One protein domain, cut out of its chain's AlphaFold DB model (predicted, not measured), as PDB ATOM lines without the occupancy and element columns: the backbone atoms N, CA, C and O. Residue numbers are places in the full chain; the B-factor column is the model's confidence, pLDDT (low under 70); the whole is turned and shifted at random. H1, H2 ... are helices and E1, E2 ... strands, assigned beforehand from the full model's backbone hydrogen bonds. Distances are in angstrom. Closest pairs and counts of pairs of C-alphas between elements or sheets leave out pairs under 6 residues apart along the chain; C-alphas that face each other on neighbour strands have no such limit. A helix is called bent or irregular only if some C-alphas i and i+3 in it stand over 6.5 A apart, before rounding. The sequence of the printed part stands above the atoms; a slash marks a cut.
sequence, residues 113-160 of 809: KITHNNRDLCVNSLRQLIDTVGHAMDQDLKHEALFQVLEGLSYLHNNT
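This is residues 113 to 160 of the 809 residues of an uncharacterized protein of Daphnia magna (UniProt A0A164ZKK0). A small head, the hairpin of E1 and E2 with the short helix H1 near it, continues into one long helix, H2, whose residues 146 to 158 stick out as an arm. The printed part has 48 residues, in the order E1, E2, H1, H2, of mixed class with an antiparallel sheet. It is loose, radius of gyration of the C-alphas 13.2 A, spanning 43 by 20 by 14 A.

E1, residues 113 to 116, begins at C-alpha 113, (174.750, 157.517, 236.290). E2 is residues 119 to 123. H1, residues 126 to 136, is irregular: C-alphas 132 and 135 are 9.5 A apart. H2, residues 139 to 158, is 28.2 A long and ends at C-alpha 158, (147.252, 153.011, 221.313).

In the hairpin, N 114 and O 121 are within hydrogen-bond range, 2.9 A. The closest C-alphas of E2 and H1 are Val 123 and Leu 129, 5.9 A. H2 is apart from both strands and only just apart from H1, 8.2 A. Every O i to N i+4 pair is within range in H2, 5 of 7 in H1.

The printed part has no cut; its three links are tight. Mean pLDDT of the printed part is 70.9, with residues 133 to 145 among those under 70.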
ATOM      1  N   LYS A 113     173.461 157.768 235.638       71.75
ATOM      2  CA  LYS A 113     174.750 157.517 236.290       71.75
ATOM      3  C   LYS A 113     174.677 156.158 236.973       71.75
ATOM      4  O   LYS A 113     173.772 155.926 237.773       71.75
ATOM      5  N   ILE A 114     175.605 155.270 236.644       66.19
ATOM      6  CA  ILE A 114     175.738 153.954 237.267       66.19
ATOM      7  C   ILE A 114     177.140 153.797 237.846       66.19
ATOM      8  O   ILE A 114     178.120 154.189 237.219       66.19
ATOM      9  N   THR A 115     177.246 153.180 239.018       68.12
ATOM     10  CA  THR A 115     178.537 152.777 239.579       68.12
ATOM     11  C   THR A 115     178.755 151.300 239.274       68.12
ATOM     12  O   THR A 115     178.007 150.444 239.745       68.12
ATOM     13  N   HIS A 116     179.776 150.985 238.480       63.69
ATOM     14  CA  HIS A 116     180.148 149.611 238.142       63.69
ATOM     15  C   HIS A 116     181.658 149.438 238.317       63.69
ATOM     16  O   HIS A 116     182.442 150.251 237.830       63.69
ATOM     17  N   ASN A 117     182.082 148.400 239.047       69.88
ATOM     18  CA  ASN A 117     183.492 148.153 239.382       69.88
ATOM     19  C   ASN A 117     184.208 149.372 240.008       69.88
ATOM     20  O   ASN A 117     185.334 149.697 239.632       69.88
ATOM     21  N   ASN A 118     183.552 150.057 240.955       71.88
ATOM     22  CA  ASN A 118     184.043 151.278 241.619       71.88
ATOM     23  C   ASN A 118     184.364 152.450 240.669       71.88
ATOM     24  O   ASN A 118     185.152 153.327 241.016       71.88
ATOM     25  N   ARG A 119     183.763 152.477 239.474       61.47
ATOM     26  CA  ARG A 119     183.811 153.621 238.558       61.47
ATOM     27  C   ARG A 119     182.402 154.124 238.292       61.47
ATOM     28  O   ARG A 119     181.509 153.325 238.004       61.47
ATOM     29  N   ASP A 120     182.234 155.439 238.351       72.56
ATOM     30  CA  ASP A 120     180.995 156.095 237.955       72.56
ATOM     31  C   ASP A 120     180.995 156.289 236.441       72.56
ATOM     32  O   ASP A 120     181.894 156.904 235.866       72.56
ATOM     33  N   LEU A 121     179.988 155.723 235.788       67.31
ATOM     34  CA  LEU A 121     179.819 155.734 234.344       67.31
ATOM     35  C   LEU A 121     178.486 156.395 234.014       67.31
ATOM     36  O   LEU A 121     177.457 156.108 234.627       67.31
ATOM     37  N   CYS A 122     178.507 157.283 233.026       71.69
ATOM     38  CA  CYS A 122     177.301 157.898 232.493       71.69
ATOM     39  C   CYS A 122     176.863 157.147 231.236       71.69
ATOM     40  O   CYS A 122     177.653 156.944 230.314       71.69
ATOM     41  N   VAL A 123     175.603 156.735 231.209       72.19
ATOM     42  CA  VAL A 123     175.031 155.905 230.155       72.19
ATOM     43  C   VAL A 123     173.784 156.574 229.597       72.19
ATOM     44  O   VAL A 123     172.918 157.000 230.356       72.19
ATOM     45  N   ASN A 124     173.674 156.636 228.272       71.56
ATOM     46  CA  ASN A 124     172.632 157.420 227.600       71.56
ATOM     47  C   ASN A 124     171.585 156.523 226.911       71.56
ATOM     48  O   ASN A 124     170.426 156.901 226.760       71.56
ATOM     49  N   SER A 125     171.979 155.311 226.504       77.31
ATOM     50  CA  SER A 125     171.106 154.340 225.832       77.31
ATOM     51  C   SER A 125     171.119 152.983 226.522       77.31
ATOM     52  O   SER A 125     172.086 152.606 227.189       77.31
ATOM     53  N   LEU A 126     170.065 152.200 226.298       76.06
ATOM     54  CA  LEU A 126     169.982 150.818 226.756       76.06
ATOM     55  C   LEU A 126     171.113 149.967 226.160       76.06
ATOM     56  O   LEU A 126     171.622 149.078 226.835       76.06
ATOM     57  N   ARG A 127     171.556 150.253 224.927       79.75
ATOM     58  CA  ARG A 127     172.718 149.581 224.329       79.75
ATOM     59  C   ARG A 127     173.976 149.811 225.158       79.75
ATOM     60  O   ARG A 127     174.616 148.845 225.544       79.75
ATOM     61  N   GLN A 128     174.281 151.067 225.474       76.62
ATOM     62  CA  GLN A 128     175.454 151.410 226.273       76.62
ATOM     63  C   GLN A 128     175.343 150.847 227.700       76.62
ATOM     64  O   GLN A 128     176.346 150.416 228.262       76.62
ATOM     65  N   LEU A 129     174.131 150.764 228.263       74.31
ATOM     66  CA  LEU A 129     173.894 150.128 229.563       74.31
ATOM     67  C   LEU A 129     174.224 148.632 229.526       74.31
ATOM     68  O   LEU A 129     174.913 148.122 230.408       74.31
ATOM     69  N   ILE A 130     173.752 147.941 228.487       77.44
ATOM     70  CA  ILE A 130     174.024 146.519 228.262       77.44
ATOM     71  C   ILE A 130     175.513 146.292 228.007       77.44
ATOM     72  O   ILE A 130     176.078 145.376 228.588       77.44
ATOM     73  N   ASP A 131     176.161 147.125 227.197       79.00
ATOM     74  CA  ASP A 131     177.584 146.970 226.884       79.00
ATOM     75  C   ASP A 131     178.467 147.241 228.122       79.00
ATOM     76  O   ASP A 131     179.506 146.610 228.295       79.00
ATOM     77  N   THR A 132     178.025 148.125 229.026       73.38
ATOM     78  CA  THR A 132     178.770 148.496 230.242       73.38
ATOM     79  C   THR A 132     178.600 147.494 231.390       73.38
ATOM     80  O   THR A 132     179.568 147.176 232.082       73.38
ATOM     81  N   VAL A 133     177.370 147.019 231.626       69.50
ATOM     82  CA  VAL A 133     177.019 146.176 232.791       69.50
ATOM     83  C   VAL A 133     176.864 144.698 232.401       69.50
ATOM     84  O   VAL A 133     177.045 143.799 233.223       69.50
ATOM     85  N   GLY A 134     176.564 144.408 231.135       66.19
ATOM     86  CA  GLY A 134     176.538 143.061 230.567       66.19
ATOM     87  C   GLY A 134     175.704 142.058 231.366       66.19
ATOM     88  O   GLY A 134     174.555 142.301 231.744       66.19
ATOM     89  N   HIS A 135     176.303 140.896 231.635       61.44
ATOM     90  CA  HIS A 135     175.679 139.826 232.416       61.44
ATOM     91  C   HIS A 135     175.485 140.173 233.898       61.44
ATOM     92  O   HIS A 135     174.632 139.550 234.531       61.44
ATOM     93  N   ALA A 136     176.213 141.164 234.429       58.28
ATOM     94  CA  ALA A 136     176.107 141.614 235.818       58.28
ATOM     95  C   ALA A 136     174.866 142.484 236.076       58.28
ATOM     96  O   ALA A 136     174.591 142.846 237.217       58.28
ATOM     97  N   MET A 137     174.101 142.812 235.030       67.00
ATOM     98  CA  MET A 137     172.846 143.536 235.176       67.00
ATOM     99  C   MET A 137     171.842 142.663 235.933       67.00
ATOM    100  O   MET A 137     171.520 141.550 235.496       67.00
ATOM    101  N   ASP A 138     171.362 143.168 237.063       64.06
ATOM    102  CA  ASP A 138     170.421 142.455 237.918       64.06
ATOM    103  C   ASP A 138     169.097 142.156 237.188       64.06
ATOM    104  O   ASP A 138     168.704 142.869 236.256       64.06
ATOM    105  N   GLN A 139     168.421 141.070 237.575       61.50
ATOM    106  CA  GLN A 139     167.148 140.678 236.966       61.50
ATOM    107  C   GLN A 139     166.074 141.749 237.144       61.50
ATOM    108  O   GLN A 139     165.318 141.989 236.205       61.50
ATOM    109  N   ASP A 140     166.052 142.436 238.283       58.38
ATOM    110  CA  ASP A 140     165.073 143.490 238.539       58.38
ATOM    111  C   ASP A 140     165.268 144.670 237.579       58.38
ATOM    112  O   ASP A 140     164.308 145.140 236.973       58.38
ATOM    113  N   LEU A 141     166.518 145.072 237.324       63.09
ATOM    114  CA  LEU A 141     166.833 146.132 236.362       63.09
ATOM    115  C   LEU A 141     166.493 145.725 234.916       63.09
ATOM    116  O   LEU A 141     166.014 146.548 234.135       63.09
ATOM    117  N   LYS A 142     166.693 144.447 234.560       66.38
ATOM    118  CA  LYS A 142     166.292 143.898 233.251       66.38
ATOM    119  C   LYS A 142     164.775 143.919 233.070       66.38
ATOM    120  O   LYS A 142     164.296 144.302 232.001       66.38
ATOM    121  N   HIS A 143     164.031 143.496 234.089       62.50
ATOM    122  CA  HIS A 143     162.572 143.489 234.062       62.50
ATOM    123  C   HIS A 143     162.006 144.905 234.018       62.50
ATOM    124  O   HIS A 143     161.110 145.161 233.219       62.50
ATOM    125  N   GLU A 144     162.566 145.826 234.799       64.12
ATOM    126  CA  GLU A 144     162.149 147.226 234.827       64.12
ATOM    127  C   GLU A 144     162.382 147.909 233.469       64.12
ATOM    128  O   GLU A 144     161.465 148.511 232.913       64.12
ATOM    129  N   ALA A 145     163.567 147.740 232.870       66.56
ATOM    130  CA  ALA A 145     163.859 148.282 231.542       66.56
ATOM    131  C   ALA A 145     162.921 147.710 230.464       66.56
ATOM    132  O   ALA A 145     162.418 148.447 229.616       66.56
ATOM    133  N   LEU A 146     162.651 146.400 230.506       71.31
ATOM    134  CA  LEU A 146     161.718 145.757 229.581       71.31
ATOM    135  C   LEU A 146     160.286 146.270 229.777       71.31
ATOM    136  O   LEU A 146     159.608 146.567 228.795       71.31
ATOM    137  N   PHE A 147     159.833 146.383 231.025       67.81
ATOM    138  CA  PHE A 147     158.494 146.854 231.363       67.81
ATOM    139  C   PHE A 147     158.267 148.280 230.853       67.81
ATOM    140  O   PHE A 147     157.303 148.520 230.132       67.81
ATOM    141  N   GLN A 148     159.211 149.186 231.112       68.06
ATOM    142  CA  GLN A 148     159.155 150.572 230.646       68.06
ATOM    143  C   GLN A 148     159.135 150.690 229.112       68.06
ATOM    144  O   GLN A 148     158.373 151.485 228.558       68.06
ATOM    145  N   VAL A 149     159.930 149.877 228.400       76.12
ATOM    146  CA  VAL A 149     159.903 149.833 226.925       76.12
ATOM    147  C   VAL A 149     158.543 149.354 226.419       76.12
ATOM    148  O   VAL A 149     157.990 149.939 225.487       76.12
ATOM    149  N   LEU A 150     157.983 148.308 227.028       74.44
ATOM    150  CA  LEU A 150     156.673 147.779 226.648       74.44
ATOM    151  C   LEU A 150     155.542 148.768 226.947       74.44
ATOM    152  O   LEU A 150     154.626 148.882 226.135       74.44
ATOM    153  N   GLU A 151     155.616 149.500 228.058       74.50
ATOM    154  CA  GLU A 151     154.649 150.537 228.425       74.50
ATOM    155  C   GLU A 151     154.667 151.686 227.403       74.50
ATOM    156  O   GLU A 151     153.622 152.063 226.868       74.50
ATOM    157  N   GLY A 152     155.860 152.156 227.019       74.12
ATOM    158  CA  GLY A 152     156.027 153.146 225.950       74.12
ATOM    159  C   GLY A 152     155.495 152.664 224.597       74.12
ATOM    160  O   GLY A 152     154.751 153.382 223.928       74.12
ATOM    161  N   LEU A 153     155.808 151.429 224.195       76.44
ATOM    162  CA  LEU A 153     155.295 150.853 222.946       76.44
ATOM    163  C   LEU A 153     153.776 150.688 222.964       76.44
ATOM    164  O   LEU A 153     153.119 150.978 221.968       76.44
ATOM    165  N   SER A 154     153.212 150.253 224.092       75.69
ATOM    166  CA  SER A 154     151.765 150.155 224.265       75.69
ATOM    167  C   SER A 154     151.104 151.522 224.100       75.69
ATOM    168  O   SER A 154     150.099 151.634 223.400       75.69
ATOM    169  N   TYR A 155     151.684 152.571 224.690       80.94
ATOM    170  CA  TYR A 155     151.199 153.936 224.527       80.94
ATOM    171  C   TYR A 155     151.251 154.403 223.063       80.94
ATOM    172  O   TYR A 155     150.259 154.924 222.553       80.94
ATOM    173  N   LEU A 156     152.370 154.189 222.360       77.38
ATOM    174  CA  LEU A 156     152.492 154.574 220.948       77.38
ATOM    175  C   LEU A 156     151.483 153.833 220.066       77.38
ATOM    176  O   LEU A 156     150.807 154.460 219.252       77.38
ATOM    177  N   HIS A 157     151.327 152.522 220.260       81.50
ATOM    178  CA  HIS A 157     150.385 151.717 219.485       81.50
ATOM    179  C   HIS A 157     148.930 152.122 219.743       81.50
ATOM    180  O   HIS A 157     148.149 152.198 218.793       81.50
ATOM    181  N   ASN A 158     148.575 152.468 220.985       79.94
ATOM    182  CA  ASN A 158     147.252 153.011 221.313       79.94
ATOM    183  C   ASN A 158     146.985 154.353 220.618       79.94
ATOM    184  O   ASN A 158     145.843 154.654 220.279       79.94
ATOM    185  N   ASN A 159     148.036 155.127 220.344       74.31
ATOM    186  CA  ASN A 159     147.965 156.361 219.565       74.31
ATOM    187  C   ASN A 159     148.198 156.141 218.060       74.31
ATOM    188  O   ASN A 159     148.420 157.102 217.325       74.31
ATOM    189  N   THR A 160     148.118 154.894 217.571       79.94
ATOM    190  CA  THR A 160     148.312 154.504 216.158       79.94
ATOM    191  C   THR A 160     149.691 154.856 215.575       79.94
ATOM    192  O   THR A 160     149.838 155.041 214.368       79.94
TER     193      THR A 160